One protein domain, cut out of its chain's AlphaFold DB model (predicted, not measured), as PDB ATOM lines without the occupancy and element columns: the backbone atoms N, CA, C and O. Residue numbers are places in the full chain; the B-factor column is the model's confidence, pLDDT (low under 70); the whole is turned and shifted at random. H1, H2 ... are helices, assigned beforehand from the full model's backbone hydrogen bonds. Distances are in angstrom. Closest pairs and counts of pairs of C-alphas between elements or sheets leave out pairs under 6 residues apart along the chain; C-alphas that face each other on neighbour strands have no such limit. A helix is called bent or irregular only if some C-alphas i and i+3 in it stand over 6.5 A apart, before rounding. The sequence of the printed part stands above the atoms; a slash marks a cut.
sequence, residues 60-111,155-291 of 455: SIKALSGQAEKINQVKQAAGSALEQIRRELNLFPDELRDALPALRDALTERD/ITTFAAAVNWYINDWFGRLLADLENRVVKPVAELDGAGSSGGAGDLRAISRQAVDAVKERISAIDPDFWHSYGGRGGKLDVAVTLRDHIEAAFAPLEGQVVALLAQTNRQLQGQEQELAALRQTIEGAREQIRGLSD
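What this domain is: This is residues 60 to 111 and 155 to 291 of the 455 residues of an uncharacterized protein of Desulfurivibrio sp (UniProt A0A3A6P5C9). This is a long, slim bundle of helices running up and down: the two long, bent helices H1 and H5 run beside the shorter hairpin of H2 and H3. The last part of H5, residues 280 to 291, sticks out free at one end of the rod, while the arm H1b and the small helix H4 lie toward the other end. The printed part has 189 residues with five named helices, H1 to H5 in order along the chain, and no named strand: the class is all helix. The whole is extended, with a radius of gyration of the C-alphas of 24.8 A and spans of 94 by 28 by 28 A.

Where its parts are: H1, residues 60 to 108, begins at C-alpha 60 (-3.341, -0.429, -22.403). By its hydrogen bonds it was assigned as one helix, but it is bent: C-alphas 90 and 93 are 7.1 A apart. Its arms are H1a, residues 60 to 90, 45.2 A long, and H1b, residues 93 to 108, 23.4 A, itself irregular, with C-alphas 98 and 101 6.8 A apart. H2, residues 158 to 189, is 44.4 A long and only just irregular, with C-alphas 180 and 183 6.8 A apart. H3 is residues 196 to 216, 30.4 A, and H4 residues 222 to 226. H5, residues 233 to 291, was likewise assigned as one helix but is bent, with C-alphas 246 and 249 7.1 A apart. Its arms are H5a, residues 233 to 246, 20.1 A, and H5b, residues 249 to 291, 63.1 A, which ends at C-alpha 291 (8.860, 24.888, -20.584).

How they stand to each other: H1a, H2, H3 and H5b form an up-and-down bundle, each running against the one before it. H1a, with residues 71 to 85 alone, touches H2 at a shallow tilt of 18 degrees; their closest C-alphas, of Ala 78 and Val 181, are 4.8 A apart. H2 and H3 are a hairpin, closest at the C-alphas of Ala 186 and Ala 197, 5.0 A. H5b touches H1a, closest at the C-alphas of Leu 265 and Ala 68, 5.9 A. H1a and H3 are apart. H4 is close to H1b but not clearly touching, the closest C-alphas, of Tyr 226 and Arg 97, being 6.3 A apart. Every O i to N i+4 pair is within hydrogen-bond range in H1a, H3, H4, H5a and H5b, against 10 of 12 in H1b and 25 of 28 in H2.

The domain as a whole: The two C-alphas farthest apart, of Asp 111 and Asp 291, are 94.8 A apart. Residues 112 to 154 are not printed; C-alphas 111 and 155 are 11.8 A apart across this cut. Of the links printed whole, none is long. The model's pLDDT is under 70 at residues 110 to 111, 189 to 198 and 227 to 233.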
ATOM      1  N   SER A  60      -2.605   0.021 -21.215       77.88
ATOM      2  CA  SER A  60      -3.341  -0.429 -22.403       77.88
ATOM      3  C   SER A  60      -2.405  -0.948 -23.502       77.88
ATOM      4  O   SER A  60      -2.666  -2.008 -24.067       77.88
ATOM      5  N   ILE A  61      -1.250  -0.299 -23.713       82.38
ATOM      6  CA  ILE A  61      -0.213  -0.792 -24.632       82.38
ATOM      7  C   ILE A  61       0.310  -2.155 -24.185       82.38
ATOM      8  O   ILE A  61       0.418  -3.047 -25.019       82.38
ATOM      9  N   LYS A  62       0.621  -2.341 -22.894       83.88
ATOM     10  CA  LYS A  62       1.119  -3.630 -22.380       83.88
ATOM     11  C   LYS A  62       0.102  -4.756 -22.566       83.88
ATOM     12  O   LYS A  62       0.479  -5.867 -22.933       83.88
ATOM     13  N   ALA A  63      -1.174  -4.472 -22.313       82.44
ATOM     14  CA  ALA A  63      -2.247  -5.442 -22.487       82.44
ATOM     15  C   ALA A  63      -2.410  -5.840 -23.963       82.44
ATOM     16  O   ALA A  63      -2.408  -7.030 -24.281       82.44
ATOM     17  N   LEU A  64      -2.475  -4.853 -24.862       79.81
ATOM     18  CA  LEU A  64      -2.602  -5.081 -26.302       79.81
ATOM     19  C   LEU A  64      -1.361  -5.763 -26.894       79.81
ATOM     20  O   LEU A  64      -1.497  -6.683 -27.695       79.81
ATOM     21  N   SER A  65      -0.147  -5.391 -26.467       81.25
ATOM     22  CA  SER A  65       1.080  -6.048 -26.934       81.25
ATOM     23  C   SER A  65       1.157  -7.506 -26.486       81.25
ATOM     24  O   SER A  65       1.545  -8.361 -27.275       81.25
ATOM     25  N   GLY A  66       0.751  -7.805 -25.246       83.94
ATOM     26  CA  GLY A  66       0.697  -9.180 -24.747       83.94
ATOM     27  C   GLY A  66      -0.332 -10.036 -25.491       83.94
ATOM     28  O   GLY A  66      -0.072 -11.203 -25.780       83.94
ATOM     29  N   GLN A  67      -1.480  -9.457 -25.861       80.88
ATOM     30  CA  GLN A  67      -2.462 -10.133 -26.713       80.88
ATOM     31  C   GLN A  67      -1.917 -10.404 -28.119       80.88
ATOM     32  O   GLN A  67      -2.010 -11.539 -28.584       80.88
ATOM     33  N   ALA A  68      -1.304  -9.408 -28.766       81.12
ATOM     34  CA  ALA A  68      -0.714  -9.567 -30.095       81.12
ATOM     35  C   ALA A  68       0.382 -10.648 -30.112       81.12
ATOM     36  O   ALA A  68       0.438 -11.476 -31.024       81.12
ATOM     37  N   GLU A  69       1.218 -10.699 -29.071       84.25
ATOM     38  CA  GLU A  69       2.248 -11.726 -28.925       84.25
ATOM     39  C   GLU A  69       1.642 -13.127 -28.760       84.25
ATOM     40  O   GLU A  69       2.042 -14.053 -29.471       84.25
ATOM     41  N   LYS A  70       0.619 -13.276 -27.904       84.31
ATOM     42  CA  LYS A  70      -0.111 -14.545 -27.739       84.31
ATOM     43  C   LYS A  70      -0.726 -15.015 -29.061       84.31
ATOM     44  O   LYS A  70      -0.599 -16.186 -29.418       84.31
ATOM     45  N   ILE A  71      -1.357 -14.106 -29.806       82.31
ATOM     46  CA  ILE A  71      -1.944 -14.397 -31.120       82.31
ATOM     47  C   ILE A  71      -0.873 -14.904 -32.098       82.31
ATOM     48  O   ILE A  71      -1.079 -15.914 -32.775       82.31
ATOM     49  N   ASN A  72       0.284 -14.240 -32.157       82.81
ATOM     50  CA  ASN A  72       1.366 -14.626 -33.061       82.81
ATOM     51  C   ASN A  72       1.964 -15.998 -32.701       82.81
ATOM     52  O   ASN A  72       2.192 -16.822 -33.588       82.81
ATOM     53  N   GLN A  73       2.156 -16.278 -31.408       86.56
ATOM     54  CA  GLN A  73       2.639 -17.579 -30.932       86.56
ATOM     55  C   GLN A  73       1.687 -18.714 -31.323       86.56
ATOM     56  O   GLN A  73       2.119 -19.713 -31.901       86.56
ATOM     57  N   VAL A  74       0.383 -18.547 -31.080       84.19
ATOM     58  CA  VAL A  74      -0.621 -19.557 -31.448       84.19
ATOM     59  C   VAL A  74      -0.678 -19.755 -32.962       84.19
ATOM     60  O   VAL A  74      -0.731 -20.894 -33.419       84.19
ATOM     61  N   LYS A  75      -0.604 -18.681 -33.757       82.38
ATOM     62  CA  LYS A  75      -0.562 -18.768 -35.225       82.38
ATOM     63  C   LYS A  75       0.611 -19.625 -35.712       82.38
ATOM     64  O   LYS A  75       0.421 -20.497 -36.558       82.38
ATOM     65  N   GLN A  76       1.814 -19.387 -35.190       85.50
ATOM     66  CA  GLN A  76       3.011 -20.145 -35.568       85.50
ATOM     67  C   GLN A  76       2.928 -21.610 -35.115       85.50
ATOM     68  O   GLN A  76       3.253 -22.520 -35.883       85.50
ATOM     69  N   ALA A  77       2.444 -21.850 -33.894       85.38
ATOM     70  CA  ALA A  77       2.286 -23.192 -33.346       85.38
ATOM     71  C   ALA A  77       1.244 -24.006 -34.130       85.38
ATOM     72  O   ALA A  77       1.543 -25.112 -34.574       85.38
ATOM     73  N   ALA A  78       0.062 -23.438 -34.381       83.44
ATOM     74  CA  ALA A  78      -1.008 -24.112 -35.113       83.44
ATOM     75  C   ALA A  78      -0.629 -24.360 -36.581       83.44
ATOM     76  O   ALA A  78      -0.855 -25.455 -37.089       83.44
ATOM     77  N   GLY A  79       0.004 -23.385 -37.246       82.88
ATOM     78  CA  GLY A  79       0.485 -23.547 -38.622       82.88
ATOM     79  C   GLY A  79       1.560 -24.630 -38.755       82.88
ATOM     80  O   GLY A  79       1.471 -25.482 -39.635       82.88
ATOM     81  N   SER A  80       2.546 -24.657 -37.853       85.50
ATOM     82  CA  SER A  80       3.587 -25.700 -37.867       85.50
ATOM     83  C   SER A  80       3.047 -27.091 -37.513       85.50
ATOM     84  O   SER A  80       3.485 -28.081 -38.099       85.50
ATOM     85  N   ALA A  81       2.077 -27.176 -36.596       86.81
ATOM     86  CA  ALA A  81       1.400 -28.424 -36.265       86.81
ATOM     87  C   ALA A  81       0.614 -28.983 -37.457       86.81
ATOM     88  O   ALA A  81       0.707 -30.177 -37.730       86.81
ATOM     89  N   LEU A  82      -0.091 -28.131 -38.204       84.62
ATOM     90  CA  LEU A  82      -0.806 -28.529 -39.418       84.62
ATOM     91  C   LEU A  82       0.117 -29.094 -40.495       84.62
ATOM     92  O   LEU A  82      -0.160 -30.158 -41.034       84.62
ATOM     93  N   GLU A  83       1.247 -28.437 -40.754       86.44
ATOM     94  CA  GLU A  83       2.250 -28.935 -41.706       86.44
ATOM     95  C   GLU A  83       2.878 -30.266 -41.261       86.44
ATOM     96  O   GLU A  83       3.308 -31.082 -42.080       86.44
ATOM     97  N   GLN A  84       2.966 -30.519 -39.954       88.19
ATOM     98  CA  GLN A  84       3.392 -31.821 -39.452       88.19
ATOM     99  C   GLN A  84       2.310 -32.888 -39.654       88.19
ATOM    100  O   GLN A  84       2.606 -33.934 -40.221       88.19
ATOM    101  N   ILE A  85       1.069 -32.596 -39.266       86.00
ATOM    102  CA  ILE A  85      -0.082 -33.495 -39.430       86.00
ATOM    103  C   ILE A  85      -0.284 -33.864 -40.904       86.00
ATOM    104  O   ILE A  85      -0.487 -35.029 -41.231       86.00
ATOM    105  N   ARG A  86      -0.135 -32.897 -41.816       84.94
ATOM    106  CA  ARG A  86      -0.184 -33.134 -43.263       84.94
ATOM    107  C   ARG A  86       0.887 -34.122 -43.728       84.94
ATOM    108  O   ARG A  86       0.624 -34.982 -44.567       84.94
ATOM    109  N   ARG A  87       2.104 -34.022 -43.188       87.81
ATOM    110  CA  ARG A  87       3.187 -34.969 -43.497       87.81
ATOM    111  C   ARG A  87       2.891 -36.365 -42.957       87.81
ATOM    112  O   ARG A  87       3.078 -37.322 -43.697       87.81
ATOM    113  N   GLU A  88       2.396 -36.476 -41.728       87.62
ATOM    114  CA  GLU A  88       2.007 -37.756 -41.115       87.62
ATOM    115  C   GLU A  88       0.879 -38.440 -41.909       87.62
ATOM    116  O   GLU A  88       0.987 -39.617 -42.249       87.62
ATOM    117  N   LEU A  89      -0.146 -37.688 -42.324       86.12
ATOM    118  CA  LEU A  89      -1.227 -38.183 -43.186       86.12
ATOM    119  C   LEU A  89      -0.723 -38.715 -44.536       86.12
ATOM    120  O   LEU A  89      -1.187 -39.756 -45.002       86.12
ATOM    121  N   ASN A  90       0.248 -38.039 -45.153       84.81
ATOM    122  CA  ASN A  90       0.831 -38.470 -46.426       84.81
ATOM    123  C   ASN A  90       1.696 -39.735 -46.304       84.81
ATOM    124  O   ASN A  90       1.809 -40.493 -47.274       84.81
ATOM    125  N   LEU A  91       2.302 -39.958 -45.133       87.38
ATOM    126  CA  LEU A  91       3.140 -41.122 -44.837       87.38
ATOM    127  C   LEU A  91       2.330 -42.338 -44.378       87.38
ATOM    128  O   LEU A  91       2.783 -43.465 -44.574       87.38
ATOM    129  N   PHE A  92       1.121 -42.137 -43.847       88.44
ATOM    130  CA  PHE A  92       0.283 -43.206 -43.304       88.44
ATOM    131  C   PHE A  92       0.140 -44.446 -44.208       88.44
ATOM    132  O   PHE A  92       0.288 -45.554 -43.694       88.44
ATOM    133  N   PRO A  93      -0.110 -44.344 -45.533       85.88
ATOM    134  CA  PRO A  93      -0.227 -45.536 -46.377       85.88
ATOM    135  C   PRO A  93       1.040 -46.400 -46.393       85.88
ATOM    136  O   PRO A  93       0.939 -47.629 -46.443       85.88
ATOM    137  N   ASP A  94       2.215 -45.770 -46.349       84.50
ATOM    138  CA  ASP A  94       3.509 -46.452 -46.310       84.50
ATOM    139  C   ASP A  94       3.797 -46.992 -44.896       84.50
ATOM    140  O   ASP A  94       4.173 -48.154 -44.764       84.50
ATOM    141  N   GLU A  95       3.509 -46.221 -43.839       87.25
ATOM    142  CA  GLU A  95       3.616 -46.685 -42.442       87.25
ATOM    143  C   GLU A  95       2.736 -47.912 -42.175       87.25
ATOM    144  O   GLU A  95       3.186 -48.899 -41.592       87.25
ATOM    145  N   LEU A  96       1.489 -47.881 -42.656       86.69
ATOM    146  CA  LEU A  96       0.564 -49.001 -42.557       86.69
ATOM    147  C   LEU A  96       1.141 -50.231 -43.254       86.69
ATOM    148  O   LEU A  96       1.118 -51.313 -42.673       86.69
ATOM    149  N   ARG A  97       1.680 -50.072 -44.473       84.44
ATOM    150  CA  ARG A  97       2.299 -51.164 -45.239       84.44
ATOM    151  C   ARG A  97       3.449 -51.801 -44.465       84.44
ATOM    152  O   ARG A  97       3.523 -53.028 -44.391       84.44
ATOM    153  N   ASP A  98       4.311 -50.973 -43.894       85.12
ATOM    154  CA  ASP A  98       5.518 -51.401 -43.195       85.12
ATOM    155  C   ASP A  98       5.199 -52.015 -41.813       85.12
ATOM    156  O   ASP A  98       5.952 -52.857 -41.325       85.12
ATOM    157  N   ALA A  99       4.049 -51.682 -41.212       86.94
ATOM    158  CA  ALA A  99       3.557 -52.281 -39.967       86.94
ATOM    159  C   ALA A  99       2.899 -53.666 -40.154       86.94
ATOM    160  O   ALA A  99       2.830 -54.450 -39.202       86.94
ATOM    161  N   LEU A 100       2.423 -54.003 -41.362       87.69
ATOM    162  CA  LEU A 100       1.716 -55.265 -41.622       87.69
ATOM    163  C   LEU A 100       2.515 -56.539 -41.279       87.69
ATOM    164  O   LEU A 100       1.910 -57.455 -40.714       87.69
ATOM    165  N   PRO A 101       3.823 -56.657 -41.596       86.19
ATOM    166  CA  PRO A 101       4.616 -57.818 -41.194       86.19
ATOM    167  C   PRO A 101       4.674 -57.969 -39.671       86.19
ATOM    168  O   PRO A 101       4.376 -59.041 -39.155       86.19
ATOM    169  N   ALA A 102       4.920 -56.878 -38.942       85.50
ATOM    170  CA  ALA A 102       4.993 -56.897 -37.482       85.50
ATOM    171  C   ALA A 102       3.652 -57.272 -36.821       85.50
ATOM    172  O   ALA A 102       3.637 -57.986 -35.823       85.50
ATOM    173  N   LEU A 103       2.515 -56.849 -37.391       86.75
ATOM    174  CA  LEU A 103       1.185 -57.281 -36.931       86.75
ATOM    175  C   LEU A 103       0.963 -58.787 -37.126       86.75
ATOM    176  O   LEU A 103       0.294 -59.428 -36.315       86.75
ATOM    177  N   ARG A 104       1.510 -59.354 -38.206       86.44
ATOM    178  CA  ARG A 104       1.436 -60.792 -38.488       86.44
ATOM    179  C   ARG A 104       2.306 -61.587 -37.520       86.44
ATOM    180  O   ARG A 104       1.842 -62.593 -36.984       86.44
ATOM    181  N   ASP A 105       3.520 -61.115 -37.266       84.88
ATOM    182  CA  ASP A 105       4.447 -61.750 -36.332       84.88
ATOM    183  C   ASP A 105       3.866 -61.736 -34.909       84.88
ATOM    184  O   ASP A 105       3.796 -62.780 -34.267       84.88
ATOM    185  N   ALA A 106       3.294 -60.606 -34.474       83.81
ATOM    186  CA  ALA A 106       2.653 -60.461 -33.163       83.81
ATOM    187  C   ALA A 106       1.446 -61.396 -32.939       83.81
ATOM    188  O   ALA A 106       1.171 -61.790 -31.806       83.81
ATOM    189  N   LEU A 107       0.708 -61.754 -33.997       83.19
ATOM    190  CA  LEU A 107      -0.345 -62.776 -33.919       83.19
ATOM    191  C   LEU A 107       0.246 -64.189 -33.863       83.19
ATOM    192  O   LEU A 107      -0.213 -65.012 -33.081       83.19
ATOM    193  N   THR A 108       1.289 -64.454 -34.652       80.69
ATOM    194  CA  THR A 108       1.921 -65.780 -34.748       80.69
ATOM    195  C   THR A 108       2.645 -66.163 -33.456       80.69
ATOM    196  O   THR A 108       2.544 -67.300 -33.002       80.69
ATOM    197  N   GLU A 109       3.327 -65.211 -32.817       73.38
ATOM    198  CA  GLU A 109       3.982 -65.405 -31.515       73.38
ATOM    199  C   GLU A 109       2.983 -65.700 -30.390       73.38
ATOM    200  O   GLU A 109       3.329 -66.310 -29.380       73.38
ATOM    201  N   ARG A 110       1.724 -65.302 -30.581       65.94
ATOM    202  CA  ARG A 110       0.631 -65.505 -29.632       65.94
ATOM    203  C   ARG A 110      -0.034 -66.878 -29.756       65.94
ATOM    204  O   ARG A 110      -0.569 -67.371 -28.767       65.94
ATOM    205  N   ASP A 111       0.045 -67.482 -30.941       55.12
ATOM    206  CA  ASP A 111      -0.427 -68.839 -31.245       55.12
ATOM    207  C   ASP A 111       0.633 -69.925 -30.964       55.12
ATOM    208  O   ASP A 111       0.371 -71.118 -31.145       55.12
ATOM    209  N   ILE A 155      -7.976 -59.542 -29.841       85.31
ATOM    210  CA  ILE A 155      -7.680 -59.543 -31.281       85.31
ATOM    211  C   ILE A 155      -7.026 -60.867 -31.664       85.31
ATOM    212  O   ILE A 155      -5.918 -61.159 -31.217       85.31
ATOM    213  N   THR A 156      -7.719 -61.652 -32.489       83.25
ATOM    214  CA  THR A 156      -7.303 -63.010 -32.889       83.25
ATOM    215  C   THR A 156      -7.158 -63.197 -34.397       83.25
ATOM    216  O   THR A 156      -6.667 -64.229 -34.837       83.25
ATOM    217  N   THR A 157      -7.567 -62.223 -35.214       86.69
ATOM    218  CA  THR A 157      -7.464 -62.305 -36.678       86.69
ATOM    219  C   THR A 157      -6.589 -61.187 -37.227       86.69
ATOM    220  O   THR A 157      -6.533 -60.091 -36.666       86.69
ATOM    221  N   PHE A 158      -5.930 -61.443 -38.361       85.00
ATOM    222  CA  PHE A 158      -5.077 -60.451 -39.021       85.00
ATOM    223  C   PHE A 158      -5.861 -59.194 -39.421       85.00
ATOM    224  O   PHE A 158      -5.436 -58.082 -39.117       85.00
ATOM    225  N   ALA A 159      -7.058 -59.356 -39.990       84.75
ATOM    226  CA  ALA A 159      -7.939 -58.234 -40.316       84.75
ATOM    227  C   ALA A 159      -8.335 -57.407 -39.075       84.75
ATOM    228  O   ALA A 159      -8.368 -56.177 -39.137       84.75
ATOM    229  N   ALA A 160      -8.585 -58.051 -37.925       85.38
ATOM    230  CA  ALA A 160      -8.872 -57.339 -36.679       85.38
ATOM    231  C   ALA A 160      -7.644 -56.585 -36.137       85.38
ATOM    232  O   ALA A 160      -7.798 -55.480 -35.617       85.38
ATOM    233  N   ALA A 161      -6.436 -57.135 -36.293       86.75
ATOM    234  CA  ALA A 161      -5.189 -56.472 -35.906       86.75
ATOM    235  C   ALA A 161      -4.899 -55.231 -36.764       86.75
ATOM    236  O   ALA A 161      -4.537 -54.184 -36.227       86.75
ATOM    237  N   VAL A 162      -5.139 -55.316 -38.076       87.44
ATOM    238  CA  VAL A 162      -5.035 -54.176 -39.000       87.44
ATOM    239  C   VAL A 162      -6.039 -53.084 -38.626       87.44
ATOM    240  O   VAL A 162      -5.649 -51.932 -38.435       87.44
ATOM    241  N   ASN A 163      -7.310 -53.442 -38.418       87.00
ATOM    242  CA  ASN A 163      -8.340 -52.491 -37.987       87.00
ATOM    243  C   ASN A 163      -8.019 -51.838 -36.637       87.00
ATOM    244  O   ASN A 163      -8.300 -50.654 -36.442       87.00
ATOM    245  N   TRP A 164      -7.437 -52.579 -35.695       89.56
ATOM    246  CA  TRP A 164      -6.980 -52.011 -34.429       89.56
ATOM    247  C   TRP A 164      -5.863 -50.986 -34.636       89.56
ATOM    248  O   TRP A 164      -5.982 -49.875 -34.125       89.56
ATOM    249  N   TYR A 165      -4.840 -51.314 -35.430       89.06
ATOM    250  CA  TYR A 165      -3.724 -50.408 -35.711       89.06
ATOM    251  C   TYR A 165      -4.202 -49.104 -36.362       89.06
ATOM    252  O   TYR A 165      -3.837 -48.018 -35.922       89.06
ATOM    253  N   ILE A 166      -5.091 -49.200 -37.356       88.56
ATOM    254  CA  ILE A 166      -5.697 -48.035 -38.017       88.56
ATOM    255  C   ILE A 166      -6.472 -47.176 -37.007       88.56
ATOM    256  O   ILE A 166      -6.351 -45.951 -36.997       88.56
ATOM    257  N   ASN A 167      -7.273 -47.805 -36.141       87.19
ATOM    258  CA  ASN A 167      -8.043 -47.088 -35.128       87.19
ATOM    259  C   ASN A 167      -7.154 -46.384 -34.099       87.19
ATOM    260  O   ASN A 167      -7.468 -45.255 -33.723       87.19
ATOM    261  N   ASP A 168      -6.070 -47.029 -33.672       88.06
ATOM    262  CA  ASP A 168      -5.089 -46.451 -32.755       88.06
ATOM    263  C   ASP A 168      -4.356 -45.265 -33.400       88.06
ATOM    264  O   ASP A 168      -4.315 -44.180 -32.819       88.06
ATOM    265  N   TRP A 169      -3.880 -45.423 -34.641       90.44
ATOM    266  CA  TRP A 169      -3.177 -44.376 -35.389       90.44
ATOM    267  C   TRP A 169      -4.043 -43.120 -35.564       90.44
ATOM    268  O   TRP A 169      -3.649 -42.024 -35.161       90.44
ATOM    269  N   PHE A 170      -5.281 -43.270 -36.055       88.19
ATOM    270  CA  PHE A 170      -6.200 -42.133 -36.192       88.19
ATOM    271  C   PHE A 170      -6.659 -41.565 -34.841       88.19
ATOM    272  O   PHE A 170      -6.972 -40.379 -34.749       88.19
ATOM    273  N   GLY A 171      -6.689 -42.381 -33.782       86.25
ATOM    274  CA  GLY A 171      -6.949 -41.912 -32.422       86.25
ATOM    275  C   GLY A 171      -5.870 -40.945 -31.928       86.25
ATOM    276  O   GLY A 171      -6.197 -39.890 -31.380       86.25
ATOM    277  N   ARG A 172      -4.594 -41.266 -32.180       88.94
ATOM    278  CA  ARG A 172      -3.452 -40.385 -31.876       88.94
ATOM    279  C   ARG A 172      -3.489 -39.113 -32.718       88.94
ATOM    280  O   ARG A 172      -3.374 -38.027 -32.160       88.94
ATOM    281  N   LEU A 173      -3.762 -39.233 -34.018       87.62
ATOM    282  CA  LEU A 173      -3.896 -38.080 -34.912       87.62
ATOM    283  C   LEU A 173      -4.974 -37.094 -34.429       87.62
ATOM    284  O   LEU A 173      -4.745 -35.887 -34.400       87.62
ATOM    285  N   LEU A 174      -6.149 -37.592 -34.023       87.62
ATOM    286  CA  LEU A 174      -7.218 -36.744 -33.485       87.62
ATOM    287  C   LEU A 174      -6.810 -36.058 -32.180       87.62
ATOM    288  O   LEU A 174      -7.169 -34.901 -31.966       87.62
ATOM    289  N   ALA A 175      -6.067 -36.747 -31.311       86.50
ATOM    290  CA  ALA A 175      -5.542 -36.150 -30.087       86.50
ATOM    291  C   ALA A 175      -4.521 -35.039 -30.391       86.50
ATOM    292  O   ALA A 175      -4.563 -33.981 -29.759       86.50
ATOM    293  N   ASP A 176      -3.657 -35.243 -31.383       86.94
ATOM    294  CA  ASP A 176      -2.673 -34.254 -31.822       86.94
ATOM    295  C   ASP A 176      -3.333 -33.039 -32.476       86.94
ATOM    296  O   ASP A 176      -3.016 -31.903 -32.117       86.94
ATOM    297  N   LEU A 177      -4.316 -33.254 -33.353       83.50
ATOM    298  CA  LEU A 177      -5.147 -32.193 -33.926       83.50
ATOM    299  C   LEU A 177      -5.846 -31.376 -32.836       83.50
ATOM    300  O   LEU A 177      -5.784 -30.144 -32.838       83.50
ATOM    301  N   GLU A 178      -6.477 -32.051 -31.877       85.12
ATOM    302  CA  GLU A 178      -7.179 -31.405 -30.772       85.12
ATOM    303  C   GLU A 178      -6.229 -30.531 -29.938       85.12
ATOM    304  O   GLU A 178      -6.534 -29.375 -29.645       85.12
ATOM    305  N   ASN A 179      -5.075 -31.074 -29.546       88.12
ATOM    306  CA  ASN A 179      -4.172 -30.413 -28.608       88.12
ATOM    307  C   ASN A 179      -3.299 -29.339 -29.260       88.12
ATOM    308  O   ASN A 179      -2.971 -28.350 -28.605       88.12
ATOM    309  N   ARG A 180      -2.912 -29.520 -30.524       87.12
ATOM    310  CA  ARG A 180      -1.941 -28.647 -31.198       87.12
ATOM    311  C   ARG A 180      -2.585 -27.624 -32.127       87.12
ATOM    312  O   ARG A 180      -1.949 -26.620 -32.433       87.12
ATOM    313  N   VAL A 181      -3.824 -27.861 -32.562       84.69
ATOM    314  CA  VAL A 181      -4.530 -26.986 -33.508       84.69
ATOM    315  C   VAL A 181      -5.852 -26.498 -32.924       84.69
ATOM    316  O   VAL A 181      -6.021 -25.294 -32.750       84.69
ATOM    317  N   VAL A 182      -6.772 -27.397 -32.562       82.88
ATOM    318  CA  VAL A 182      -8.143 -27.011 -32.175       82.88
ATOM    319  C   VAL A 182      -8.159 -26.186 -30.890       82.88
ATOM    320  O   VAL A 182      -8.702 -25.084 -30.892       82.88
ATOM    321  N   LYS A 183      -7.552 -26.669 -29.799       84.56
ATOM    322  CA  LYS A 183      -7.544 -25.951 -28.513       84.56
ATOM    323  C   LYS A 183      -6.829 -24.596 -28.585       84.56
ATOM    324  O   LYS A 183      -7.447 -23.613 -28.181       84.56
ATOM    325  N   PRO A 184      -5.598 -24.485 -29.127       82.81
ATOM    326  CA  PRO A 184      -4.924 -23.192 -29.221       82.81
ATOM    327  C   PRO A 184      -5.720 -22.169 -30.040       82.81
ATOM    328  O   PRO A 184      -5.830 -21.015 -29.638       82.81
ATOM    329  N   VAL A 185      -6.324 -22.590 -31.157       78.88
ATOM    330  CA  VAL A 185      -7.157 -21.708 -31.989       78.88
ATOM    331  C   VAL A 185      -8.460 -21.333 -31.269       78.88
ATOM    332  O   VAL A 185      -8.857 -20.172 -31.305       78.88
ATOM    333  N   ALA A 186      -9.088 -22.263 -30.544       76.81
ATOM    334  CA  ALA A 186     -10.287 -21.998 -29.744       76.81
ATOM    335  C   ALA A 186     -10.048 -20.979 -28.619       76.81
ATOM    336  O   ALA A 186     -10.901 -20.135 -28.346       76.81
ATOM    337  N   GLU A 187      -8.877 -21.026 -27.981       77.44
ATOM    338  CA  GLU A 187      -8.484 -20.060 -26.951       77.44
ATOM    339  C   GLU A 187      -8.312 -18.633 -27.488       77.44
ATOM    340  O   GLU A 187      -8.407 -17.678 -26.714       77.44
ATOM    341  N   LEU A 188      -8.064 -18.470 -28.792       71.31
ATOM    342  CA  LEU A 188      -8.077 -17.161 -29.449       71.31
ATOM    343  C   LEU A 188      -9.501 -16.699 -29.790       71.31
ATOM    344  O   LEU A 188      -9.790 -15.506 -29.730       71.31
ATOM    345  N   ASP A 189     -10.387 -17.638 -30.126       66.06
ATOM    346  CA  ASP A 189     -11.754 -17.368 -30.595       66.06
ATOM    347  C   ASP A 189     -12.726 -16.971 -29.461       66.06
ATOM    348  O   ASP A 189     -13.724 -16.277 -29.678       66.06
ATOM    349  N   GLY A 190     -12.385 -17.324 -28.214       53.50
ATOM    350  CA  GLY A 190     -13.146 -17.014 -26.994       53.50
ATOM    351  C   GLY A 190     -13.373 -15.522 -26.692       53.50
ATOM    352  O   GLY A 190     -14.047 -15.201 -25.714       53.50
ATOM    353  N   ALA A 191     -12.855 -14.609 -27.520       48.91
ATOM    354  CA  ALA A 191     -13.131 -13.176 -27.451       48.91
ATOM    355  C   ALA A 191     -14.304 -12.703 -28.341       48.91
ATOM    356  O   ALA A 191     -14.703 -11.546 -28.208       48.91
ATOM    357  N   GLY A 192     -14.898 -13.536 -29.213       45.12
ATOM    358  CA  GLY A 192     -16.077 -13.070 -29.961       45.12
ATOM    359  C   GLY A 192     -16.610 -13.872 -31.150       45.12
ATOM    360  O   GLY A 192     -17.545 -13.380 -31.778       45.12
ATOM    361  N   SER A 193     -16.098 -15.059 -31.489       48.91
ATOM    362  CA  SER A 193     -16.706 -15.881 -32.548       48.91
ATOM    363  C   SER A 193     -17.079 -17.258 -31.996       48.91
ATOM    364  O   SER A 193     -16.260 -18.031 -31.519       48.91
ATOM    365  N   SER A 194     -18.378 -17.535 -31.959       45.12
ATOM    366  CA  SER A 194     -18.972 -18.672 -31.253       45.12
ATOM    367  C   SER A 194     -19.080 -19.951 -32.097       45.12
ATOM    368  O   SER A 194     -19.802 -20.864 -31.703       45.12
ATOM    369  N   GLY A 195     -18.393 -20.041 -33.244       56.22
ATOM    370  CA  GLY A 195     -18.565 -21.151 -34.197       56.22
ATOM    371  C   GLY A 195     -17.297 -21.930 -34.561       56.22
ATOM    372  O   GLY A 195     -17.349 -23.152 -34.686       56.22
ATOM    373  N   GLY A 196     -16.137 -21.272 -34.670       62.28
ATOM    374  CA  GLY A 196     -14.982 -21.835 -35.382       62.28
ATOM    375  C   GLY A 196     -14.374 -23.091 -34.751       62.28
ATOM    376  O   GLY A 196     -14.066 -24.057 -35.448       62.28
ATOM    377  N   ALA A 197     -14.224 -23.115 -33.426       61.91
ATOM    378  CA  ALA A 197     -13.614 -24.242 -32.713       61.91
ATOM    379  C   ALA A 197     -14.488 -25.509 -32.681       61.91
ATOM    380  O   ALA A 197     -13.969 -26.627 -32.742       61.91
ATOM    381  N   GLY A 198     -15.811 -25.337 -32.579       65.12
ATOM    382  CA  GLY A 198     -16.768 -26.444 -32.626       65.12
ATOM    383  C   GLY A 198     -16.770 -27.118 -33.996       65.12
ATOM    384  O   GLY A 198     -16.741 -28.349 -34.079       65.12
ATOM    385  N   ASP A 199     -16.688 -26.307 -35.050       77.81
ATOM    386  CA  ASP A 199     -16.641 -26.770 -36.434       77.81
ATOM    387  C   ASP A 199     -15.356 -27.556 -36.725       77.81
ATOM    388  O   ASP A 199     -15.417 -28.643 -37.298       77.81
ATOM    389  N   LEU A 200     -14.190 -27.095 -36.247       81.31
ATOM    390  CA  LEU A 200     -12.917 -27.805 -36.447       81.31
ATOM    391  C   LEU A 200     -12.923 -29.226 -35.872       81.31
ATOM    392  O   LEU A 200     -12.398 -30.153 -36.494       81.31
ATOM    393  N   ARG A 201     -13.525 -29.415 -34.693       82.75
ATOM    394  CA  ARG A 201     -13.616 -30.728 -34.040       82.75
ATOM    395  C   ARG A 201     -14.560 -31.677 -34.777       82.75
ATOM    396  O   ARG A 201     -14.292 -32.875 -34.861       82.75
ATOM    397  N   ALA A 202     -15.668 -31.152 -35.294       85.56
ATOM    398  CA  ALA A 202     -16.610 -31.925 -36.094       85.56
ATOM    399  C   ALA A 202     -15.984 -32.344 -37.434       85.56
ATOM    400  O   ALA A 202     -16.015 -33.526 -37.774       85.56
ATOM    401  N   ILE A 203     -15.337 -31.406 -38.134       85.31
ATOM    402  CA  ILE A 203     -14.678 -31.648 -39.426       85.31
ATOM    403  C   ILE A 203     -13.561 -32.690 -39.288       85.31
ATOM    404  O   ILE A 203     -13.468 -33.605 -40.102       85.31
ATOM    405  N   SER A 204     -12.735 -32.599 -38.240       84.31
ATOM    406  CA  SER A 204     -11.643 -33.559 -38.020       84.31
ATOM    407  C   SER A 204     -12.146 -34.979 -37.737       84.31
ATOM    408  O   SER A 204     -11.586 -35.935 -38.271       84.31
ATOM    409  N   ARG A 205     -13.234 -35.142 -36.969       87.75
ATOM    410  CA  ARG A 205     -13.871 -36.461 -36.783       87.75
ATOM    411  C   ARG A 205     -14.472 -36.996 -38.077       87.75
ATOM    412  O   ARG A 205     -14.224 -38.146 -38.416       87.75
ATOM    413  N   GLN A 206     -15.186 -36.153 -38.818       89.31
ATOM    414  CA  GLN A 206     -15.790 -36.532 -40.094       89.31
ATOM    415  C   GLN A 206     -14.738 -36.993 -41.115       89.31
ATOM    416  O   GLN A 206     -14.959 -37.982 -41.810       89.31
ATOM    417  N   ALA A 207     -13.586 -36.317 -41.182       86.19
ATOM    418  CA  ALA A 207     -12.475 -36.712 -42.044       86.19
ATOM    419  C   ALA A 207     -11.938 -38.107 -41.679       86.19
ATOM    420  O   ALA A 207     -11.747 -38.954 -42.551       86.19
ATOM    421  N   VAL A 208     -11.749 -38.373 -40.383       87.75
ATOM    422  CA  VAL A 208     -11.305 -39.687 -39.896       87.75
ATOM    423  C   VAL A 208     -12.333 -40.775 -40.188       87.75
ATOM    424  O   VAL A 208     -11.955 -41.854 -40.643       87.75
ATOM    425  N   ASP A 209     -13.615 -40.505 -39.953       87.88
ATOM    426  CA  ASP A 209     -14.686 -41.471 -40.195       87.88
ATOM    427  C   ASP A 209     -14.783 -41.828 -41.687       87.88
ATOM    428  O   ASP A 209     -14.862 -43.010 -42.020       87.88
ATOM    429  N   ALA A 210     -14.653 -40.843 -42.585       86.31
ATOM    430  CA  ALA A 210     -14.632 -41.068 -44.033       86.31
ATOM    431  C   ALA A 210     -13.459 -41.962 -44.472       86.31
ATOM    432  O   ALA A 210     -13.637 -42.912 -45.240       86.31
ATOM    433  N   VAL A 211     -12.255 -41.715 -43.941       84.50
ATOM    434  CA  VAL A 211     -11.083 -42.548 -44.247       84.50
ATOM    435  C   VAL A 211     -11.248 -43.964 -43.691       84.50
ATOM    436  O   VAL A 211     -10.946 -44.936 -44.387       84.50
ATOM    437  N   LYS A 212     -11.764 -44.113 -42.466       84.81
ATOM    438  CA  LYS A 212     -12.031 -45.429 -41.866       84.81
ATOM    439  C   LYS A 212     -13.071 -46.217 -42.651       84.81
ATOM    440  O   LYS A 212     -12.865 -47.405 -42.883       84.81
ATOM    441  N   GLU A 213     -14.145 -45.568 -43.096       87.69
ATOM    442  CA  GLU A 213     -15.163 -46.179 -43.950       87.69
ATOM    443  C   GLU A 213     -14.530 -46.708 -45.242       87.69
ATOM    444  O   GLU A 213     -14.689 -47.885 -45.579       87.69
ATOM    445  N   ARG A 214     -13.703 -45.890 -45.907       84.31
ATOM    446  CA  ARG A 214     -12.992 -46.304 -47.121       84.31
ATOM    447  C   ARG A 214     -12.059 -47.486 -46.888       84.31
ATOM    448  O   ARG A 214     -12.026 -48.389 -47.720       84.31
ATOM    449  N   ILE A 215     -11.315 -47.487 -45.784       83.38
ATOM    450  CA  ILE A 215     -10.410 -48.587 -45.435       83.38
ATOM    451  C   ILE A 215     -11.196 -49.864 -45.105       83.38
ATOM    452  O   ILE A 215     -10.803 -50.944 -45.533       83.38
ATOM    453  N   SER A 216     -12.332 -49.756 -44.413       81.88
ATOM    454  CA  SER A 216     -13.181 -50.908 -44.076       81.88
ATOM    455  C   SER A 216     -13.850 -51.562 -45.291       81.88
ATOM    456  O   SER A 216     -14.188 -52.742 -45.242       81.88
ATOM    457  N   ALA A 217     -14.012 -50.813 -46.388       84.44
ATOM    458  CA  ALA A 217     -14.535 -51.311 -47.658       84.44
ATOM    459  C   ALA A 217     -13.487 -52.071 -48.497       84.44
ATOM    460  O   ALA A 217     -13.830 -52.649 -49.531       84.44
ATOM    461  N   ILE A 218     -12.212 -52.057 -48.090       83.56
ATOM    462  CA  ILE A 218     -11.153 -52.843 -48.724       83.56
ATOM    463  C   ILE A 218     -11.303 -54.307 -48.295       83.56
ATOM    464  O   ILE A 218     -11.468 -54.605 -47.114       83.56
ATOM    465  N   ASP A 219     -11.220 -55.215 -49.267       80.94
ATOM    466  CA  ASP A 219     -11.271 -56.662 -49.046       80.94
ATOM    467  C   ASP A 219     -10.284 -57.094 -47.935       80.94
ATOM    468  O   ASP A 219      -9.102 -56.768 -48.036       80.94
ATOM    469  N   PRO A 220     -10.708 -57.817 -46.881       79.25
ATOM    470  CA  PRO A 220      -9.816 -58.290 -45.820       79.25
ATOM    471  C   PRO A 220      -8.585 -59.061 -46.320       79.25
ATOM    472  O   PRO A 220      -7.510 -58.954 -45.722       79.25
ATOM    473  N   ASP A 221      -8.701 -59.784 -47.436       78.94
ATOM    474  CA  ASP A 221      -7.590 -60.555 -48.002       78.94
ATOM    475  C   ASP A 221      -6.541 -59.659 -48.684       78.94
ATOM    476  O   ASP A 221      -5.376 -60.043 -48.847       78.94
ATOM    477  N   PHE A 222      -6.903 -58.415 -49.022       83.06
ATOM    478  CA  PHE A 222      -5.995 -57.425 -49.602       83.06
ATOM    479  C   PHE A 222      -4.766 -57.189 -48.721       83.06
ATOM    480  O   PHE A 222      -3.644 -57.130 -49.242       83.06
ATOM    481  N   TRP A 223      -4.954 -57.095 -47.402       83.19
ATOM    482  CA  TRP A 223      -3.894 -56.762 -46.447       83.19
ATOM    483  C   TRP A 223      -2.745 -57.773 -46.481       83.19
ATOM    484  O   TRP A 223      -1.590 -57.410 -46.269       83.19
ATOM    485  N   HIS A 224      -3.016 -59.033 -46.831       78.12
ATOM    486  CA  HIS A 224      -1.967 -60.039 -46.977       78.12
ATOM    487  C   HIS A 224      -1.013 -59.743 -48.138       78.12
ATOM    488  O   HIS A 224       0.185 -60.012 -48.020       78.12
ATOM    489  N   SER A 225      -1.541 -59.170 -49.225       76.56
ATOM    490  CA  SER A 225      -0.794 -58.804 -50.435       76.56
ATOM    491  C   SER A 225      -0.156 -57.414 -50.364       76.56
ATOM    492  O   SER A 225       0.861 -57.172 -51.014       76.56
ATOM    493  N   TYR A 226      -0.719 -56.507 -49.559       79.31
ATOM    494  CA  TYR A 226      -0.236 -55.133 -49.427       79.31
ATOM    495  C   TYR A 226       1.154 -55.064 -48.769       79.31
ATOM    496  O   TYR A 226       2.016 -54.338 -49.253       79.31
ATOM    497  N   GLY A 227       1.408 -55.883 -47.740       69.31
ATOM    498  CA  GLY A 227       2.693 -55.937 -47.020       69.31
ATOM    499  C   GLY A 227       3.798 -56.791 -47.670       69.31
ATOM    500  O   GLY A 227       4.831 -57.019 -47.046       69.31
ATOM    501  N   GLY A 228       3.592 -57.330 -48.880       67.94
ATOM    502  CA  GLY A 228       4.545 -58.224 -49.562       67.94
ATOM    503  C   GLY A 228       5.555 -57.514 -50.485       67.94
ATOM    504  O   GLY A 228       5.349 -56.371 -50.897       67.94
ATOM    505  N   ARG A 229       6.638 -58.211 -50.886       51.66
ATOM    506  CA  ARG A 229       7.572 -57.749 -51.943       51.66
ATOM    507  C   ARG A 229       6.812 -57.618 -53.272       51.66
ATOM    508  O   ARG A 229       6.539 -58.624 -53.918       51.66
ATOM    509  N   GLY A 230       6.479 -56.385 -53.660       56.38
ATOM    510  CA  GLY A 230       5.667 -56.070 -54.845       56.38
ATOM    511  C   GLY A 230       4.261 -55.535 -54.543       56.38
ATOM    512  O   GLY A 230       3.413 -55.565 -55.431       56.38
ATOM    513  N   GLY A 231       3.999 -55.084 -53.307       58.16
ATOM    514  CA  GLY A 231       2.705 -54.546 -52.873       58.16
ATOM    515  C   GLY A 231       2.098 -53.524 -53.844       58.16
ATOM    516  O   GLY A 231       2.811 -52.749 -54.482       58.16
ATOM    517  N   LYS A 232       0.764 -53.549 -53.960       66.38
ATOM    518  CA  LYS A 232      -0.045 -52.739 -54.889       66.38
ATOM    519  C   LYS A 232       0.130 -51.228 -54.640       66.38
ATOM    520  O   LYS A 232      -0.691 -50.615 -53.958       66.38
ATOM    521  N   LEU A 233       1.185 -50.642 -55.210       66.19
ATOM    522  CA  LEU A 233       1.522 -49.211 -55.151       66.19
ATOM    523  C   LEU A 233       0.336 -48.316 -55.534       66.19
ATOM    524  O   LEU A 233       0.091 -47.313 -54.869       66.19
ATOM    525  N   ASP A 234      -0.461 -48.729 -56.518       71.81
ATOM    526  CA  ASP A 234      -1.641 -47.988 -56.981       71.81
ATOM    527  C   ASP A 234      -2.693 -47.785 -55.874       71.81
ATOM    528  O   ASP A 234      -3.380 -46.764 -55.831       71.81
ATOM    529  N   VAL A 235      -2.806 -48.728 -54.930       72.50
ATOM    530  CA  VAL A 235      -3.759 -48.628 -53.814       72.50
ATOM    531  C   VAL A 235      -3.231 -47.714 -52.710       72.50
ATOM    532  O   VAL A 235      -4.022 -46.990 -52.113       72.50
ATOM    533  N   ALA A 236      -1.915 -47.678 -52.482       74.25
ATOM    534  CA  ALA A 236      -1.301 -46.715 -51.565       74.25
ATOM    535  C   ALA A 236      -1.518 -45.272 -52.052       74.25
ATOM    536  O   ALA A 236      -1.872 -44.402 -51.260       74.25
ATOM    537  N   VAL A 237      -1.375 -45.045 -53.365       79.12
ATOM    538  CA  VAL A 237      -1.673 -43.758 -54.011       79.12
ATOM    539  C   VAL A 237      -3.158 -43.419 -53.879       79.12
ATOM    540  O   VAL A 237      -3.495 -42.359 -53.369       79.12
ATOM    541  N   THR A 238      -4.054 -44.352 -54.212       82.38
ATOM    542  CA  THR A 238      -5.508 -44.124 -54.097       82.38
ATOM    543  C   THR A 238      -5.943 -43.834 -52.653       82.38
ATOM    544  O   THR A 238      -6.848 -43.033 -52.417       82.38
ATOM    545  N   LEU A 239      -5.324 -44.494 -51.667       81.31
ATOM    546  CA  LEU A 239      -5.591 -44.254 -50.250       81.31
ATOM    547  C   LEU A 239      -5.085 -42.873 -49.822       81.31
ATOM    548  O   LEU A 239      -5.795 -42.172 -49.105       81.31
ATOM    549  N   ARG A 240      -3.903 -42.466 -50.299       84.19
ATOM    550  CA  ARG A 240      -3.351 -41.125 -50.079       84.19
ATOM    551  C   ARG A 240      -4.265 -40.041 -50.643       84.19
ATOM    552  O   ARG A 240      -4.621 -39.131 -49.906       84.19
ATOM    553  N   ASP A 241      -4.716 -40.192 -51.886       86.06
ATOM    554  CA  ASP A 241      -5.622 -39.238 -52.537       86.06
ATOM    555  C   ASP A 241      -6.944 -39.102 -51.764       86.06
ATOM    556  O   ASP A 241      -7.483 -38.006 -51.602       86.06
ATOM    557  N   HIS A 242      -7.469 -40.216 -51.244       86.81
ATOM    558  CA  HIS A 242      -8.688 -40.198 -50.439       86.81
ATOM    559  C   HIS A 242      -8.485 -39.527 -49.076       86.81
ATOM    560  O   HIS A 242      -9.355 -38.782 -48.628       86.81
ATOM    561  N   ILE A 243      -7.342 -39.768 -48.429       84.94
ATOM    562  CA  ILE A 243      -6.963 -39.095 -47.184       84.94
ATOM    563  C   ILE A 243      -6.845 -37.587 -47.418       84.94
ATOM    564  O   ILE A 243      -7.451 -36.811 -46.685       84.94
ATOM    565  N   GLU A 244      -6.133 -37.163 -48.461       86.31
ATOM    566  CA  GLU A 244      -5.984 -35.745 -48.795       86.31
ATOM    567  C   GLU A 244      -7.351 -35.091 -49.054       86.31
ATOM    568  O   GLU A 244      -7.657 -34.042 -48.485       86.31
ATOM    569  N   ALA A 245      -8.232 -35.753 -49.810       87.88
ATOM    570  CA  ALA A 245      -9.587 -35.264 -50.061       87.88
ATOM    571  C   ALA A 245     -10.444 -35.163 -48.784       87.88
ATOM    572  O   ALA A 245     -11.187 -34.193 -48.620       87.88
ATOM    573  N   ALA A 246     -10.346 -36.137 -47.874       85.88
ATOM    574  CA  ALA A 246     -11.101 -36.147 -46.623       85.88
ATOM    575  C   ALA A 246     -10.639 -35.051 -45.647       85.88
ATOM    576  O   ALA A 246     -11.463 -34.478 -44.936       85.88
ATOM    577  N   PHE A 247      -9.340 -34.733 -45.628       85.94
ATOM    578  CA  PHE A 247      -8.758 -33.725 -44.736       85.94
ATOM    579  C   PHE A 247      -8.698 -32.309 -45.338       85.94
ATOM    580  O   PHE A 247      -8.571 -31.343 -44.583       85.94
ATOM    581  N   ALA A 248      -8.880 -32.138 -46.652       86.12
ATOM    582  CA  ALA A 248      -8.895 -30.824 -47.305       86.12
ATOM    583  C   ALA A 248      -9.863 -29.790 -46.672       86.12
ATOM    584  O   ALA A 248      -9.471 -28.628 -46.520       86.12
ATOM    585  N   PRO A 249     -11.094 -30.146 -46.237       86.19
ATOM    586  CA  PRO A 249     -11.981 -29.204 -45.548       86.19
ATOM    587  C   PRO A 249     -11.415 -28.697 -44.215       86.19
ATOM    588  O   PRO A 249     -11.623 -27.536 -43.859       86.19
ATOM    589  N   LEU A 250     -10.679 -29.546 -43.487       81.75
ATOM    590  CA  LEU A 250     -10.037 -29.180 -42.224       81.75
ATOM    591  C   LEU A 250      -8.930 -28.153 -42.462       81.75
ATOM    592  O   LEU A 250      -8.890 -27.126 -41.785       81.75
ATOM    593  N   GLU A 251      -8.065 -28.408 -43.446       80.19
ATOM    594  CA  GLU A 251      -7.005 -27.473 -43.832       80.19
ATOM    595  C   GLU A 251      -7.595 -26.120 -44.245       80.19
ATOM    596  O   GLU A 251      -7.167 -25.079 -43.744       80.19
ATOM    597  N   GLY A 252      -8.635 -26.127 -45.088       82.56
ATOM    598  CA  GLY A 252      -9.323 -24.912 -45.523       82.56
ATOM    599  C   GLY A 252      -9.886 -24.094 -44.358       82.56
ATOM    600  O   GLY A 252      -9.677 -22.879 -44.298       82.56
ATOM    601  N   GLN A 253     -10.542 -24.754 -43.399       83.25
ATOM    602  CA  GLN A 253     -11.117 -24.083 -42.234       83.25
ATOM    603  C   GLN A 253     -10.040 -23.495 -41.315       83.25
ATOM    604  O   GLN A 253     -10.180 -22.363 -40.851       83.25
ATOM    605  N   VAL A 254      -8.941 -24.216 -41.067       78.81
ATOM    606  CA  VAL A 254      -7.864 -23.677 -40.226       78.81
ATOM    607  C   VAL A 254      -7.138 -22.528 -40.922       78.81
ATOM    608  O   VAL A 254      -6.863 -21.516 -40.280       78.81
ATOM    609  N   VAL A 255      -6.882 -22.614 -42.230       80.69
ATOM    610  CA  VAL A 255      -6.304 -21.500 -42.998       80.69
ATOM    611  C   VAL A 255      -7.205 -20.264 -42.930       80.69
ATOM    612  O   VAL A 255      -6.706 -19.156 -42.715       80.69
ATOM    613  N   ALA A 256      -8.525 -20.434 -43.049       82.62
ATOM    614  CA  ALA A 256      -9.483 -19.338 -42.917       82.62
ATOM    615  C   ALA A 256      -9.439 -18.694 -41.521       82.62
ATOM    616  O   ALA A 256      -9.360 -17.466 -41.414       82.62
ATOM    617  N   LEU A 257      -9.413 -19.505 -40.459       78.12
ATOM    618  CA  LEU A 257      -9.305 -19.025 -39.079       78.12
ATOM    619  C   LEU A 257      -7.972 -18.307 -38.831       78.12
ATOM    620  O   LEU A 257      -7.959 -17.202 -38.298       78.12
ATOM    621  N   LEU A 258      -6.846 -18.862 -39.291       75.62
ATOM    622  CA  LEU A 258      -5.538 -18.208 -39.194       75.62
ATOM    623  C   LEU A 258      -5.503 -16.876 -39.959       75.62
ATOM    624  O   LEU A 258      -4.901 -15.911 -39.484       75.62
ATOM    625  N   ALA A 259      -6.161 -16.792 -41.118       80.56
ATOM    626  CA  ALA A 259      -6.277 -15.552 -41.878       80.56
ATOM    627  C   ALA A 259      -7.132 -14.501 -41.149       80.56
ATOM    628  O   ALA A 259      -6.771 -13.323 -41.139       80.56
ATOM    629  N   GLN A 260      -8.235 -14.908 -40.514       80.50
ATOM    630  CA  GLN A 260      -9.066 -14.030 -39.686       80.50
ATOM    631  C   GLN A 260      -8.280 -13.492 -38.486       80.50
ATOM    632  O   GLN A 260      -8.230 -12.278 -38.276       80.50
ATOM    633  N   THR A 261      -7.592 -14.373 -37.767       75.94
ATOM    634  CA  THR A 261      -6.691 -14.027 -36.665       75.94
ATOM    635  C   THR A 261      -5.594 -13.055 -37.112       75.94
ATOM    636  O   THR A 261      -5.265 -12.104 -36.407       75.94
ATOM    637  N   ASN A 262      -5.061 -13.219 -38.327       79.06
ATOM    638  CA  ASN A 262      -4.062 -12.306 -38.879       79.06
ATOM    639  C   ASN A 262      -4.618 -10.895 -39.140       79.06
ATOM    640  O   ASN A 262      -3.914  -9.912 -38.923       79.06
ATOM    641  N   ARG A 263      -5.879 -10.775 -39.577       81.69
ATOM    642  CA  ARG A 263      -6.536  -9.464 -39.729       81.69
ATOM    643  C   ARG A 263      -6.757  -8.790 -38.377       81.69
ATOM    644  O   ARG A 263      -6.568  -7.582 -38.271       81.69
ATOM    645  N   GLN A 264      -7.126  -9.557 -37.350       75.56
ATOM    646  CA  GLN A 264      -7.256  -9.035 -35.987       75.56
ATOM    647  C   GLN A 264      -5.916  -8.516 -35.460       75.56
ATOM    648  O   GLN A 264      -5.862  -7.403 -34.943       75.56
ATOM    649  N   LEU A 265      -4.831  -9.270 -35.668       79.50
ATOM    650  CA  LEU A 265      -3.482  -8.848 -35.294       79.50
ATOM    651  C   LEU A 265      -3.076  -7.545 -35.996       79.50
ATOM    652  O   LEU A 265      -2.614  -6.623 -35.334       79.50
ATOM    653  N   GLN A 266      -3.332  -7.417 -37.301       81.69
ATOM    654  CA  GLN A 266      -3.074  -6.167 -38.029       81.69
ATOM    655  C   GLN A 266      -3.881  -4.981 -37.476       81.69
ATOM    656  O   GLN A 266      -3.354  -3.875 -37.377       81.69
ATOM    657  N   GLY A 267      -5.143  -5.201 -37.090       80.81
ATOM    658  CA  GLY A 267      -5.961  -4.179 -36.431       80.81
ATOM    659  C   GLY A 267      -5.375  -3.743 -35.084       80.81
ATOM    660  O   GLY A 267      -5.245  -2.547 -34.829       80.81
ATOM    661  N   GLN A 268      -4.941  -4.701 -34.259       78.00
ATOM    662  CA  GLN A 268      -4.299  -4.419 -32.972       78.00
ATOM    663  C   GLN A 268      -2.946  -3.708 -33.128       78.00
ATOM    664  O   GLN A 268      -2.629  -2.818 -32.344       78.00
ATOM    665  N   GLU A 269      -2.147  -4.049 -34.142       80.12
ATOM    666  CA  GLU A 269      -0.880  -3.365 -34.435       80.12
ATOM    667  C   GLU A 269      -1.094  -1.899 -34.834       80.12
ATOM    668  O   GLU A 269      -0.345  -1.022 -34.394       80.12
ATOM    669  N   GLN A 270      -2.134  -1.611 -35.622       85.19
ATOM    670  CA  GLN A 270      -2.511  -0.239 -35.973       85.19
ATOM    671  C   GLN A 270      -2.978   0.551 -34.747       85.19
ATOM    672  O   GLN A 270      -2.561   1.695 -34.557       85.19
ATOM    673  N   GLU A 271      -3.795  -0.064 -33.890       77.75
ATOM    674  CA  GLU A 271      -4.249   0.545 -32.637       77.75
ATOM    675  C   GLU A 271      -3.069   0.829 -31.692       77.75
ATOM    676  O   GLU A 271      -2.946   1.937 -31.164       77.75
ATOM    677  N   LEU A 272      -2.131  -0.116 -31.560       79.56
ATOM    678  CA  LEU A 272      -0.883   0.058 -30.812       79.56
ATOM    679  C   LEU A 272      -0.031   1.211 -31.356       79.56
ATOM    680  O   LEU A 272       0.514   1.990 -30.571       79.56
ATOM    681  N   ALA A 273       0.095   1.335 -32.679       81.19
ATOM    682  CA  ALA A 273       0.839   2.427 -33.303       81.19
ATOM    683  C   ALA A 273       0.188   3.793 -33.021       81.19
ATOM    684  O   ALA A 273       0.881   4.734 -32.628       81.19
ATOM    685  N   ALA A 274      -1.140   3.887 -33.135       83.31
ATOM    686  CA  ALA A 274      -1.891   5.107 -32.837       83.31
ATOM    687  C   ALA A 274      -1.788   5.510 -31.352       83.31
ATOM    688  O   ALA A 274      -1.578   6.684 -31.027       83.31
ATOM    689  N   LEU A 275      -1.868   4.539 -30.436       77.88
ATOM    690  CA  LEU A 275      -1.678   4.756 -28.999       77.88
ATOM    691  C   LEU A 275      -0.263   5.242 -28.672       77.88
ATOM    692  O   LEU A 275      -0.110   6.194 -27.906       77.88
ATOM    693  N   ARG A 276       0.775   4.650 -29.279       80.88
ATOM    694  CA  ARG A 276       2.165   5.112 -29.113       80.88
ATOM    695  C   ARG A 276       2.337   6.559 -29.559       80.88
ATOM    696  O   ARG A 276       2.877   7.357 -28.799       80.88
ATOM    697  N   GLN A 277       1.807   6.909 -30.729       85.69
ATOM    698  CA  GLN A 277       1.845   8.280 -31.234       85.69
ATOM    699  C   GLN A 277       1.110   9.253 -30.296       85.69
ATOM    700  O   GLN A 277       1.578  10.363 -30.050       85.69
ATOM    701  N   THR A 278      -0.017   8.826 -29.721       77.94
ATOM    702  CA  THR A 278      -0.773   9.629 -28.748       77.94
ATOM    703  C   THR A 278       0.028   9.864 -27.464       77.94
ATOM    704  O   THR A 278       0.055  10.983 -26.956       77.94
ATOM    705  N   ILE A 279       0.730   8.842 -26.960       76.75
ATOM    706  CA  ILE A 279       1.617   8.967 -25.792       76.75
ATOM    707  C   ILE A 279       2.791   9.902 -26.085       76.75
ATOM    708  O   ILE A 279       3.121  10.742 -25.249       76.75
ATOM    709  N   GLU A 280       3.424   9.774 -27.250       83.00
ATOM    710  CA  GLU A 280       4.514  10.665 -27.661       83.00
ATOM    711  C   GLU A 280       4.035  12.116 -27.739       83.00
ATOM    712  O   GLU A 280       4.632  12.987 -27.107       83.00
ATOM    713  N   GLY A 281       2.887  12.359 -28.380       79.88
ATOM    714  CA  GLY A 281       2.263  13.679 -28.424       79.88
ATOM    715  C   GLY A 281       1.912  14.222 -27.033       79.88
ATOM    716  O   GLY A 281       2.152  15.394 -26.748       79.88
ATOM    717  N   ALA A 282       1.407  13.382 -26.126       74.50
ATOM    718  CA  ALA A 282       1.134  13.776 -24.744       74.50
ATOM    719  C   ALA A 282       2.420  14.136 -23.979       74.50
ATOM    720  O   ALA A 282       2.444  15.120 -23.239       74.50
ATOM    721  N   ARG A 283       3.513  13.385 -24.176       79.19
ATOM    722  CA  ARG A 283       4.824  13.672 -23.566       79.19
ATOM    723  C   ARG A 283       5.429  14.969 -24.097       79.19
ATOM    724  O   ARG A 283       5.970  15.746 -23.312       79.19
ATOM    725  N   GLU A 284       5.319  15.228 -25.395       83.88
ATOM    726  CA  GLU A 284       5.732  16.502 -25.992       83.88
ATOM    727  C   GLU A 284       4.907  17.672 -25.460       83.88
ATOM    728  O   GLU A 284       5.468  18.707 -25.104       83.88
ATOM    729  N   GLN A 285       3.589  17.500 -25.326       74.38
ATOM    730  CA  GLN A 285       2.728  18.506 -24.708       74.38
ATOM    731  C   GLN A 285       3.123  18.772 -23.256       74.38
ATOM    732  O   GLN A 285       3.206  19.933 -22.873       74.38
ATOM    733  N   ILE A 286       3.413  17.737 -22.461       75.69
ATOM    734  CA  ILE A 286       3.905  17.908 -21.086       75.69
ATOM    735  C   ILE A 286       5.214  18.701 -21.078       75.69
ATOM    736  O   ILE A 286       5.320  19.659 -20.321       75.69
ATOM    737  N   ARG A 287       6.180  18.370 -21.948       78.56
ATOM    738  CA  ARG A 287       7.434  19.136 -22.064       78.56
ATOM    739  C   ARG A 287       7.171  20.596 -22.423       78.56
ATOM    740  O   ARG A 287       7.627  21.482 -21.717       78.56
ATOM    741  N   GLY A 288       6.352  20.856 -23.442       79.19
ATOM    742  CA  GLY A 288       6.015  22.222 -23.843       79.19
ATOM    743  C   GLY A 288       5.233  23.002 -22.778       79.19
ATOM    744  O   GLY A 288       5.396  24.217 -22.656       79.19
ATOM    745  N   LEU A 289       4.387  22.332 -21.988       73.69
ATOM    746  CA  LEU A 289       3.711  22.929 -20.833       73.69
ATOM    747  C   LEU A 289       4.704  23.238 -19.710       73.69
ATOM    748  O   LEU A 289       4.640  24.331 -19.153       73.69
ATOM    749  N   SER A 290       5.632  22.323 -19.427       73.94
ATOM    750  CA  SER A 290       6.711  22.505 -18.454       73.94
ATOM    751  C   SER A 290       7.611  23.680 -18.834       73.94
ATOM    752  O   SER A 290       7.854  24.546 -18.003       73.94
ATOM    753  N   ASP A 291       8.030  23.780 -20.097       78.19
ATOM    754  CA  ASP A 291       8.860  24.888 -20.584       78.19
ATOM    755  C   ASP A 291       8.128  26.233 -20.457       78.19
ATOM    756  O   ASP A 291       8.710  27.244 -20.061       78.19
TER     757      ASP A 291